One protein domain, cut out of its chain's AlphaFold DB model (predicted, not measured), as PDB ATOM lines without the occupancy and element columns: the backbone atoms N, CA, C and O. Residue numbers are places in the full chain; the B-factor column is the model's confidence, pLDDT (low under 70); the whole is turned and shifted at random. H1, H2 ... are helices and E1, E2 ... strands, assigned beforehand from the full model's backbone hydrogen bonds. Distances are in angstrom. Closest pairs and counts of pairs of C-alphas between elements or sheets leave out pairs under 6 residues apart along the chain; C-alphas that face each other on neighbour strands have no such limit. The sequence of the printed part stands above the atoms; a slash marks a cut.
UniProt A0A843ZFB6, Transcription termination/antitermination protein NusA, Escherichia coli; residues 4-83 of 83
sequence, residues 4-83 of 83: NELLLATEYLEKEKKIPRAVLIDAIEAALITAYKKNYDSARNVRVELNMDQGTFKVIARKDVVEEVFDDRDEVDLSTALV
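What this domain is: This is residues 4 to 83 of the 83 residues of the protein "Transcription termination/antitermination protein NusA" of Escherichia coli (UniProt A0A843ZFB6). A long antiparallel hairpin of two strands, E1 and E2, has the long helix H2 packed along it, mainly beside E1, while E2 runs on past the hairpin into a small head made of E3, E4 and H3. Helix H1 makes the opposite end of this elongated model, turned back from the start of H2 at a steep angle. The printed part has 80 residues with three named helices and four named strands, in the order H1, H2, E1, E2, E3, E4, H3, in a mixed class of helices and strands. The two sheets have two strands each, E1 and E2 antiparallel, E3 and E4 parallel. The whole is loose, with a radius of gyration of the C-alphas of 16.6 A, and spans 53 by 27 by 19 A.

How they stand to each other: E1, residues 46 to 51, and E2, residues 56 to 61, form a hairpin at 162 degrees between their directions; N 49 and O 58 are within hydrogen-bond range at 2.9 A, as are N 60 and O 47 at 2.8 A. H2, residues 21 to 39, has 8 pairs of C-alphas within 8 A of E1, the closest being those of Glu 29 and Val 48, 5.8 A apart. H2 and E2 are near each other, with 9 pairs within 10 A. H1, residues 4 to 17, only just touches H2, with 3 pairs of C-alphas within 8 A; the closest are those of Glu 14 and Arg 21, 6.2 A apart. Their lines stand at a steep tilt of 49 degrees, and they run opposite ways. H1 is apart from E1 and from E2. E2 runs on into E3, residues 64 to 66, at 38 degrees, across a break of 2 residues. E3 and E4, residues 75 to 77, are parallel at 41 degrees, with N 66 and O 76 within hydrogen-bond range at 2.9 A. H3, residues 78 to 81, comes closest to E3 at the C-alphas of Leu 78 and Val 65, 5.9 A apart. Every O i to N i+4 pair is within hydrogen-bond range in H1 and 14 of 15 in H2; H3 is too short for such a pair.

Where its parts are: E1 is 16.5 A and E2 17.0 A from first to last C-alpha. H2 measures 27.4 A and H1 19.4 A, while E3, E4 and H3 are short. H1 begins at C-alpha 4 at (-9.278, -22.886, -3.298), E1 at C-alpha 46 at (9.634, -37.590, -7.903), and H3 ends at C-alpha 81 at (20.023, -29.631, -18.587).

The domain as a whole: The C-alphas of Glu 16 and Glu 68 are the two farthest apart, at 53.1 A. The printed part has no cut and no long link. The mean pLDDT of the printed part is 85.0, with residues 40 to 44 and residue 83 under 70.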
ATOM      1  N   ASN A   4      -8.709 -23.544  -4.465       72.50
ATOM      2  CA  ASN A   4      -9.278 -22.886  -3.298       72.50
ATOM      3  C   ASN A   4      -9.790 -23.865  -2.213       72.50
ATOM      4  O   ASN A   4      -9.699 -23.577  -1.025       72.50
ATOM      5  N   GLU A   5     -10.282 -25.053  -2.579       80.75
ATOM      6  CA  GLU A   5     -10.823 -26.016  -1.599       80.75
ATOM      7  C   GLU A   5      -9.733 -26.608  -0.697       80.75
ATOM      8  O   GLU A   5      -9.947 -26.797   0.500       80.75
ATOM      9  N   LEU A   6      -8.549 -26.869  -1.260       80.19
ATOM     10  CA  LEU A   6      -7.407 -27.403  -0.517       80.19
ATOM     11  C   LEU A   6      -6.910 -26.403   0.534       80.19
ATOM     12  O   LEU A   6      -6.613 -26.789   1.668       80.19
ATOM     13  N   LEU A   7      -6.855 -25.122   0.164       82.75
ATOM     14  CA  LEU A   7      -6.466 -24.037   1.061       82.75
ATOM     15  C   LEU A   7      -7.454 -23.901   2.224       82.75
ATOM     16  O   LEU A   7      -7.055 -23.927   3.384       82.75
ATOM     17  N   LEU A   8      -8.755 -23.858   1.929       86.25
ATOM     18  CA  LEU A   8      -9.787 -23.763   2.964       86.25
ATOM     19  C   LEU A   8      -9.755 -24.960   3.928       86.25
ATOM     20  O   LEU A   8      -9.877 -24.787   5.142       86.25
ATOM     21  N   ALA A   9      -9.549 -26.173   3.410       85.88
ATOM     22  CA  ALA A   9      -9.455 -27.376   4.233       85.88
ATOM     23  C   ALA A   9      -8.223 -27.360   5.153       85.88
ATOM     24  O   ALA A   9      -8.312 -27.737   6.322       85.88
ATOM     25  N   THR A  10      -7.075 -26.908   4.650       84.81
ATOM     26  CA  THR A  10      -5.848 -26.822   5.453       84.81
ATOM     27  C   THR A  10      -5.908 -25.709   6.491       84.81
ATOM     28  O   THR A  10      -5.521 -25.950   7.632       84.81
ATOM     29  N   GLU A  11      -6.478 -24.545   6.167       87.69
ATOM     30  CA  GLU A  11      -6.725 -23.481   7.150       87.69
ATOM     31  C   GLU A  11      -7.658 -23.932   8.278       87.69
ATOM     32  O   GLU A  11      -7.433 -23.606   9.446       87.69
ATOM     33  N   TYR A  12      -8.702 -24.694   7.944       90.38
ATOM     34  CA  TYR A  12      -9.600 -25.273   8.939       90.38
ATOM     35  C   TYR A  12      -8.850 -26.226   9.880       90.38
ATOM     36  O   TYR A  12      -8.992 -26.135  11.097       90.38
ATOM     37  N   LEU A  13      -8.023 -27.126   9.338       90.06
ATOM     38  CA  LEU A  13      -7.235 -28.067  10.142       90.06
ATOM     39  C   LEU A  13      -6.205 -27.352  11.028       90.06
ATOM     40  O   LEU A  13      -5.997 -27.746  12.178       90.06
ATOM     41  N   GLU A  14      -5.603 -26.278  10.533       89.12
ATOM     42  CA  GLU A  14      -4.679 -25.457  11.311       89.12
ATOM     43  C   GLU A  14      -5.388 -24.759  12.480       89.12
ATOM     44  O   GLU A  14      -4.930 -24.847  13.620       89.12
ATOM     45  N   LYS A  15      -6.545 -24.131  12.236       91.38
ATOM     46  CA  LYS A  15      -7.279 -23.361  13.257       91.38
ATOM     47  C   LYS A  15      -8.021 -24.247  14.260       91.38
ATOM     48  O   LYS A  15      -7.865 -24.074  15.467       91.38
ATOM     49  N   GLU A  16      -8.795 -25.216  13.779       94.19
ATOM     50  CA  GLU A  16      -9.708 -26.011  14.613       94.19
ATOM     51  C   GLU A  16      -9.034 -27.230  15.235       94.19
ATOM     52  O   GLU A  16      -9.358 -27.634  16.354       94.19
ATOM     53  N   LYS A  17      -8.096 -27.848  14.508       91.19
ATOM     54  CA  LYS A  17      -7.375 -29.037  14.985       91.19
ATOM     55  C   LYS A  17      -5.988 -28.708  15.529       91.19
ATOM     56  O   LYS A  17      -5.349 -29.606  16.072       91.19
ATOM     57  N   LYS A  18      -5.547 -27.444  15.440       92.06
ATOM     58  CA  LYS A  18      -4.228 -26.972  15.898       92.06
ATOM     59  C   LYS A  18      -3.072 -27.773  15.296       92.06
ATOM     60  O   LYS A  18      -2.047 -27.974  15.945       92.06
ATOM     61  N   ILE A  19      -3.249 -28.261  14.069       91.06
ATOM     62  CA  ILE A  19      -2.207 -28.999  13.358       91.06
ATOM     63  C   ILE A  19      -1.288 -27.970  12.694       91.06
ATOM     64  O   ILE A  19      -1.779 -27.154  11.915       91.06
ATOM     65  N   PRO A  20       0.028 -27.984  12.964       91.06
ATOM     66  CA  PRO A  20       0.941 -27.043  12.333       91.06
ATOM     67  C   PRO A  20       0.903 -27.167  10.809       91.06
ATOM     68  O   PRO A  20       0.957 -28.277  10.273       91.06
ATOM     69  N   ARG A  21       0.889 -26.027  10.107       85.62
ATOM     70  CA  ARG A  21       0.852 -25.977   8.638       85.62
ATOM     71  C   ARG A  21       1.938 -26.833   7.979       85.62
ATOM     72  O   ARG A  21       1.649 -27.529   7.015       85.62
ATOM     73  N   ALA A  22       3.151 -26.844   8.534       87.81
ATOM     74  CA  ALA A  22       4.259 -27.666   8.038       87.81
ATOM     75  C   ALA A  22       3.923 -29.170   8.018       87.81
ATOM     76  O   ALA A  22       4.170 -29.840   7.026       87.81
ATOM     77  N   VAL A  23       3.262 -29.679   9.062       91.25
ATOM     78  CA  VAL A  23       2.869 -31.097   9.147       91.25
ATOM     79  C   VAL A  23       1.816 -31.441   8.092       91.25
ATOM     80  O   VAL A  23       1.851 -32.524   7.512       91.25
ATOM     81  N   LEU A  24       0.877 -30.525   7.831       88.75
ATOM     82  CA  LEU A  24      -0.124 -30.702   6.777       88.75
ATOM     83  C   LEU A  24       0.532 -30.741   5.394       88.75
ATOM     84  O   LEU A  24       0.189 -31.609   4.596       88.75
ATOM     85  N   ILE A  25       1.477 -29.835   5.137       87.12
ATOM     86  CA  ILE A  25       2.237 -29.786   3.883       87.12
ATOM     87  C   ILE A  25       2.976 -31.108   3.670       87.12
ATOM     88  O   ILE A  25       2.736 -31.767   2.661       87.12
ATOM     89  N   ASP A  26       3.771 -31.548   4.649       89.19
ATOM     90  CA  ASP A  26       4.552 -32.787   4.555       89.19
ATOM     91  C   ASP A  26       3.655 -34.010   4.298       89.19
ATOM     92  O   ASP A  26       3.960 -34.869   3.466       89.19
ATOM     93  N   ALA A  27       2.510 -34.085   4.983       90.62
ATOM     94  CA  ALA A  27       1.556 -35.175   4.812       90.62
ATOM     95  C   ALA A  27       0.905 -35.173   3.417       90.62
ATOM     96  O   ALA A  27       0.763 -36.232   2.800       90.62
ATOM     97  N   ILE A  28       0.521 -33.997   2.907       89.12
ATOM     98  CA  ILE A  28      -0.068 -33.845   1.569       89.12
ATOM     99  C   ILE A  28       0.966 -34.190   0.495       89.12
ATOM    100  O   ILE A  28       0.653 -34.939  -0.432       89.12
ATOM    101  N   GLU A  29       2.201 -33.707   0.625       88.06
ATOM    102  CA  GLU A  29       3.289 -34.026  -0.300       88.06
ATOM    103  C   GLU A  29       3.569 -35.533  -0.333       88.06
ATOM    104  O   GLU A  29       3.606 -36.131  -1.411       88.06
ATOM    105  N   ALA A  30       3.673 -36.183   0.829       88.69
ATOM    106  CA  ALA A  30       3.876 -37.628   0.916       88.69
ATOM    107  C   ALA A  30       2.722 -38.424   0.279       88.69
ATOM    108  O   ALA A  30       2.955 -39.416  -0.425       88.69
ATOM    109  N   ALA A  31       1.477 -37.984   0.484       88.88
ATOM    110  CA  ALA A  31       0.305 -38.598  -0.131       88.88
ATOM    111  C   ALA A  31       0.325 -38.454  -1.661       88.88
ATOM    112  O   ALA A  31       0.087 -39.435  -2.369       88.88
ATOM    113  N   LEU A  32       0.667 -37.269  -2.178       87.50
ATOM    114  CA  LEU A  32       0.777 -37.006  -3.615       87.50
ATOM    115  C   LEU A  32       1.901 -37.828  -4.261       87.50
ATOM    116  O   LEU A  32       1.676 -38.444  -5.303       87.50
ATOM    117  N   ILE A  33       3.071 -37.918  -3.620       86.12
ATOM    118  CA  ILE A  33       4.180 -38.771  -4.077       86.12
ATOM    119  C   ILE A  33       3.733 -40.233  -4.137       86.12
ATOM    120  O   ILE A  33       3.984 -40.918  -5.127       86.12
ATOM    121  N   THR A  34       3.055 -40.718  -3.097       86.81
ATOM    122  CA  THR A  34       2.583 -42.108  -3.023       86.81
ATOM    123  C   THR A  34       1.556 -42.412  -4.112       86.81
ATOM    124  O   THR A  34       1.657 -43.432  -4.793       86.81
ATOM    125  N   ALA A  35       0.587 -41.516  -4.312       86.31
ATOM    126  CA  ALA A  35      -0.419 -41.648  -5.359       86.31
ATOM    127  C   ALA A  35       0.213 -41.645  -6.757       86.31
ATOM    128  O   ALA A  35      -0.162 -42.458  -7.601       86.31
ATOM    129  N   TYR A  36       1.203 -40.777  -6.987       83.19
ATOM    130  CA  TYR A  36       1.928 -40.724  -8.250       83.19
ATOM    131  C   TYR A  36       2.725 -42.011  -8.501       83.19
ATOM    132  O   TYR A  36       2.561 -42.633  -9.547       83.19
ATOM    133  N   LYS A  37       3.512 -42.474  -7.519       80.44
ATOM    134  CA  LYS A  37       4.293 -43.722  -7.611       80.44
ATOM    135  C   LYS A  37       3.430 -44.949  -7.904       80.44
ATOM    136  O   LYS A  37       3.869 -45.842  -8.611       80.44
ATOM    137  N   LYS A  38       2.199 -44.993  -7.386       81.62
ATOM    138  CA  LYS A  38       1.268 -46.107  -7.622       81.62
ATOM    139  C   LYS A  38       0.769 -46.187  -9.071       81.62
ATOM    140  O   LYS A  38       0.387 -47.264  -9.512       81.62
ATOM    141  N   ASN A  39       0.746 -45.062  -9.785       74.69
ATOM    142  CA  ASN A  39       0.222 -44.974 -11.151       74.69
ATOM    143  C   ASN A  39       1.322 -44.976 -12.225       74.69
ATOM    144  O   ASN A  39       1.013 -45.161 -13.398       74.69
ATOM    145  N   TYR A  40       2.581 -44.758 -11.839       69.25
ATOM    146  CA  TYR A  40       3.716 -44.665 -12.752       69.25
ATOM    147  C   TYR A  40       4.865 -45.547 -12.234       69.25
ATOM    148  O   TYR A  40       5.629 -45.131 -11.363       69.25
ATOM    149  N   ASP A  41       4.982 -46.759 -12.794       62.19
ATOM    150  CA  ASP A  41       5.926 -47.835 -12.412       62.19
ATOM    151  C   ASP A  41       7.415 -47.421 -12.376       62.19
ATOM    152  O   ASP A  41       8.240 -48.104 -11.772       62.19
ATOM    153  N   SER A  42       7.785 -46.308 -13.016       57.09
ATOM    154  CA  SER A  42       9.169 -45.846 -13.185       57.09
ATOM    155  C   SER A  42       9.526 -44.602 -12.365       57.09
ATOM    156  O   SER A  42      10.594 -44.031 -12.553       57.09
ATOM    157  N   ALA A  43       8.649 -44.139 -11.473       57.62
ATOM    158  CA  ALA A  43       8.818 -42.886 -10.739       57.62
ATOM    159  C   ALA A  43       9.852 -42.997  -9.597       57.62
ATOM    160  O   ALA A  43       9.503 -42.921  -8.412       57.62
ATOM    161  N   ARG A  44      11.131 -43.193  -9.935       64.12
ATOM    162  CA  ARG A  44      12.195 -43.382  -8.938       64.12
ATOM    163  C   ARG A  44      12.562 -42.085  -8.213       64.12
ATOM    164  O   ARG A  44      12.772 -42.138  -7.005       64.12
ATOM    165  N   ASN A  45      12.461 -40.923  -8.867       74.50
ATOM    166  CA  ASN A  45      12.883 -39.638  -8.294       74.50
ATOM    167  C   ASN A  45      11.853 -38.507  -8.471       74.50
ATOM    168  O   ASN A  45      12.098 -37.516  -9.154       74.50
ATOM    169  N   VAL A  46      10.684 -38.623  -7.835       83.31
ATOM    170  CA  VAL A  46       9.634 -37.590  -7.903       83.31
ATOM    171  C   VAL A  46       9.651 -36.687  -6.676       83.31
ATOM    172  O   VAL A  46       9.647 -37.163  -5.541       83.31
ATOM    173  N   ARG A  47       9.619 -35.376  -6.914       84.62
ATOM    174  CA  ARG A  47       9.388 -34.334  -5.913       84.62
ATOM    175  C   ARG A  47       8.012 -33.715  -6.142       84.62
ATOM    176  O   ARG A  47       7.611 -33.495  -7.282       84.62
ATOM    177  N   VAL A  48       7.318 -33.398  -5.058       88.12
ATOM    178  CA  VAL A  48       6.151 -32.519  -5.097       88.12
ATOM    179  C   VAL A  48       6.559 -31.164  -4.536       88.12
ATOM    180  O   VAL A  48       7.323 -31.098  -3.578       88.12
ATOM    181  N   GLU A  49       6.099 -30.099  -5.174       87.56
ATOM    182  CA  GLU A  49       6.212 -28.736  -4.668       87.56
ATOM    183  C   GLU A  49       4.807 -28.197  -4.449       87.56
ATOM    184  O   GLU A  49       4.047 -28.017  -5.405       87.56
ATOM    185  N   LEU A  50       4.455 -27.973  -3.186       86.62
ATOM    186  CA  LEU A  50       3.154 -27.461  -2.793       86.62
ATOM    187  C   LEU A  50       3.231 -25.953  -2.517       86.62
ATOM    188  O   LEU A  50       3.975 -25.497  -1.652       86.62
ATOM    189  N   ASN A  51       2.425 -25.170  -3.232       85.06
ATOM    190  CA  ASN A  51       2.202 -23.758  -2.947       85.06
ATOM    191  C   ASN A  51       0.850 -23.603  -2.251       85.06
ATOM    192  O   ASN A  51      -0.202 -23.554  -2.894       85.06
ATOM    193  N   MET A  52       0.897 -23.509  -0.926       77.25
ATOM    194  CA  MET A  52      -0.302 -23.375  -0.105       77.25
ATOM    195  C   MET A  52      -1.005 -22.038  -0.292       77.25
ATOM    196  O   MET A  52      -2.224 -22.001  -0.256       77.25
ATOM    197  N   ASP A  53      -0.279 -20.957  -0.559       79.19
ATOM    198  CA  ASP A  53      -0.888 -19.629  -0.682       79.19
ATOM    199  C   ASP A  53      -1.725 -19.503  -1.962       79.19
ATOM    200  O   ASP A  53      -2.715 -18.777  -2.004       79.19
ATOM    201  N   GLN A  54      -1.363 -20.262  -2.999       81.06
ATOM    202  CA  GLN A  54      -2.128 -20.367  -4.242       81.06
ATOM    203  C   GLN A  54      -3.001 -21.630  -4.312       81.06
ATOM    204  O   GLN A  54      -3.766 -21.789  -5.263       81.06
ATOM    205  N   GLY A  55      -2.864 -22.553  -3.354       78.00
ATOM    206  CA  GLY A  55      -3.498 -23.874  -3.384       78.00
ATOM    207  C   GLY A  55      -3.101 -24.721  -4.600       78.00
ATOM    208  O   GLY A  55      -3.886 -25.543  -5.070       78.00
ATOM    209  N   THR A  56      -1.918 -24.486  -5.168       83.69
ATOM    210  CA  THR A  56      -1.420 -25.209  -6.347       83.69
ATOM    211  C   THR A  56      -0.301 -26.159  -5.958       83.69
ATOM    212  O   THR A  56       0.376 -25.960  -4.954       83.69
ATOM    213  N   PHE A  57      -0.088 -27.199  -6.758       86.44
ATOM    214  CA  PHE A  57       1.056 -28.086  -6.594       86.44
ATOM    215  C   PHE A  57       1.657 -28.439  -7.947       86.44
ATOM    216  O   PHE A  57       0.974 -28.419  -8.975       86.44
ATOM    217  N   LYS A  58       2.939 -28.785  -7.936       87.81
ATOM    218  CA  LYS A  58       3.649 -29.338  -9.085       87.81
ATOM    219  C   LYS A  58       4.255 -30.674  -8.706       87.81
ATOM    220  O   LYS A  58       4.801 -30.826  -7.619       87.81
ATOM    221  N   VAL A  59       4.162 -31.631  -9.618       86.12
ATOM    222  CA  VAL A  59       4.864 -32.909  -9.522       86.12
ATOM    223  C   VAL A  59       6.004 -32.856 -10.523       86.12
ATOM    224  O   VAL A  59       5.772 -32.617 -11.706       86.12
ATOM    225  N   ILE A  60       7.230 -33.021 -10.040       86.81
ATOM    226  CA  ILE A  60       8.448 -32.853 -10.825       86.81
ATOM    227  C   ILE A  60       9.249 -34.147 -10.730       86.81
ATOM    228  O   ILE A  60       9.538 -34.626  -9.633       86.81
ATOM    229  N   ALA A  61       9.623 -34.705 -11.877       84.75
ATOM    230  CA  ALA A  61      10.617 -35.767 -11.939       84.75
ATOM    231  C   ALA A  61      12.012 -35.136 -11.929       84.75
ATOM    232  O   ALA A  61      12.287 -34.223 -12.708       84.75
ATOM    233  N   ARG A  62      12.888 -35.602 -11.041       85.81
ATOM    234  CA  ARG A  62      14.309 -35.265 -11.087       85.81
ATOM    235  C   ARG A  62      15.023 -36.288 -11.947       85.81
ATOM    236  O   ARG A  62      14.798 -37.484 -11.778       85.81
ATOM    237  N   LYS A  63      15.889 -35.782 -12.813       87.94
ATOM    238  CA  LYS A  63      16.781 -36.581 -13.637       87.94
ATOM    239  C   LYS A  63      18.221 -36.320 -13.230       87.94
ATOM    240  O   LYS A  63      18.543 -35.201 -12.820       87.94
ATOM    241  N   ASP A  64      19.050 -37.338 -13.354       89.56
ATOM    242  CA  ASP A  64      20.483 -37.246 -13.130       89.56
ATOM    243  C   ASP A  64      21.159 -36.681 -14.384       89.56
ATOM    244  O   ASP A  64      20.860 -37.088 -15.509       89.56
ATOM    245  N   VAL A  65      22.043 -35.697 -14.195       92.88
ATOM    246  CA  VAL A  65      22.783 -35.079 -15.301       92.88
ATOM    247  C   VAL A  65      24.011 -35.932 -15.604       92.88
ATOM    248  O   VAL A  65      24.869 -36.097 -14.735       92.88
ATOM    249  N   VAL A  66      24.093 -36.460 -16.823       93.56
ATOM    250  CA  VAL A  66      25.134 -37.407 -17.259       93.56
ATOM    251  C   VAL A  66      25.781 -36.976 -18.579       93.56
ATOM    252  O   VAL A  66      25.276 -36.095 -19.275       93.56
ATOM    253  N   GLU A  67      26.926 -37.571 -18.922       91.75
ATOM    254  CA  GLU A  67      27.594 -37.325 -20.211       91.75
ATOM    255  C   GLU A  67      26.946 -38.111 -21.361       91.75
ATOM    256  O   GLU A  67      26.698 -37.550 -22.426       91.75
ATOM    257  N   GLU A  68      26.621 -39.387 -21.137       91.88
ATOM    258  CA  GLU A  68      25.914 -40.252 -22.086       91.88
ATOM    259  C   GLU A  68      24.629 -40.773 -21.434       91.88
ATOM    260  O   GLU A  68      24.668 -41.299 -20.325       91.88
ATOM    261  N   VAL A  69      23.493 -40.609 -22.118       92.56
ATOM    262  CA  VAL A  69      22.169 -41.013 -21.615       92.56
ATOM    263  C   VAL A  69      21.914 -42.484 -21.945       92.56
ATOM    264  O   VAL A  69      21.889 -42.866 -23.116       92.56
ATOM    265  N   PHE A  70      21.670 -43.294 -20.918       90.00
ATOM    266  CA  PHE A  70      21.316 -44.710 -21.012       90.00
ATOM    267  C   PHE A  70      19.832 -44.967 -20.700       90.00
ATOM    268  O   PHE A  70      19.234 -45.849 -21.321       90.00
ATOM    269  N   ASP A  71      19.224 -44.204 -19.785       87.56
ATOM    270  CA  ASP A  71      17.779 -44.244 -19.495       87.56
ATOM    271  C   ASP A  71      17.194 -42.825 -19.489       87.56
ATOM    272  O   ASP A  71      17.294 -42.092 -18.508       87.56
ATOM    273  N   ASP A  72      16.520 -42.442 -20.574       86.12
ATOM    274  CA  ASP A  72      15.942 -41.106 -20.761       86.12
ATOM    275  C   ASP A  72      14.845 -40.745 -19.747       86.12
ATOM    276  O   ASP A  72      14.429 -39.584 -19.662       86.12
ATOM    277  N   ARG A  73      14.358 -41.708 -18.959       81.81
ATOM    278  CA  ARG A  73      13.375 -41.467 -17.897       81.81
ATOM    279  C   ARG A  73      14.027 -40.919 -16.636       81.81
ATOM    280  O   ARG A  73      13.428 -40.060 -15.989       81.81
ATOM    281  N   ASP A  74      15.231 -41.388 -16.326       85.38
ATOM    282  CA  ASP A  74      15.963 -41.070 -15.099       85.38
ATOM    283  C   ASP A  74      17.176 -40.156 -15.365       85.38
ATOM    284  O   ASP A  74      17.664 -39.518 -14.437       85.38
ATOM    285  N   GLU A  75      17.619 -40.014 -16.617       90.19
ATOM    286  CA  GLU A  75      18.838 -39.296 -16.997       90.19
ATOM    287  C   GLU A  75      18.579 -38.191 -18.033       90.19
ATOM    288  O   GLU A  75      17.624 -38.227 -18.819       90.19
ATOM    289  N   VAL A  76      19.443 -37.178 -18.026       92.38
ATOM    290  CA  VAL A  76      19.467 -36.085 -19.001       92.38
ATOM    291  C   VAL A  76      20.911 -35.682 -19.286       92.38
ATOM    292  O   VAL A  76      21.742 -35.653 -18.382       92.38
ATOM    293  N   ASP A  77      21.231 -35.365 -20.538       94.19
ATOM    294  CA  ASP A  77      22.565 -34.882 -20.881       94.19
ATOM    295  C   ASP A  77      22.787 -33.430 -20.422       94.19
ATOM    296  O   ASP A  77      21.845 -32.652 -20.224       94.19
ATOM    297  N   LEU A  78      24.057 -33.041 -20.283       91.88
ATOM    298  CA  LEU A  78      24.424 -31.699 -19.827       91.88
ATOM    299  C   LEU A  78      23.891 -30.579 -20.736       91.88
ATOM    300  O   LEU A  78      23.535 -29.514 -20.237       91.88
ATOM    301  N   SER A  79      23.833 -30.793 -22.053       90.62
ATOM    302  CA  SER A  79      23.365 -29.759 -22.979       90.62
ATOM    303  C   SER A  79      21.870 -29.502 -22.817       90.62
ATOM    304  O   SER A  79      21.461 -28.347 -22.770       90.62
ATOM    305  N   THR A  80      21.075 -30.554 -22.616       88.94
ATOM    306  CA  THR A  80      19.637 -30.447 -22.334       88.94
ATOM    307  C   THR A  80      19.360 -29.859 -20.949       88.94
ATOM    308  O   THR A  80      18.392 -29.124 -20.780       88.94
ATOM    309  N   ALA A  81      20.202 -30.140 -19.949       88.75
ATOM    310  CA  ALA A  81      20.023 -29.631 -18.587       88.75
ATOM    311  C   ALA A  81      20.317 -28.123 -18.425       88.75
ATOM    312  O   ALA A  81      19.866 -27.519 -17.452       88.75
ATOM    313  N   LEU A  82      21.099 -27.526 -19.334       86.06
ATOM    314  CA  LEU A  82      21.532 -26.121 -19.271       86.06
ATOM    315  C   LEU A  82      20.640 -25.144 -20.063       86.06
ATOM    316  O   LEU A  82      20.937 -23.947 -20.079       86.06
ATOM    317  N   VAL A  83      19.585 -25.638 -20.720       68.88
ATOM    318  CA  VAL A  83      18.620 -24.855 -21.522       68.88
ATOM    319  C   VAL A  83      17.357 -24.579 -20.714       68.88
ATOM    320  O   VAL A  83      16.870 -23.428 -20.789       68.88
TER     321      VAL A  83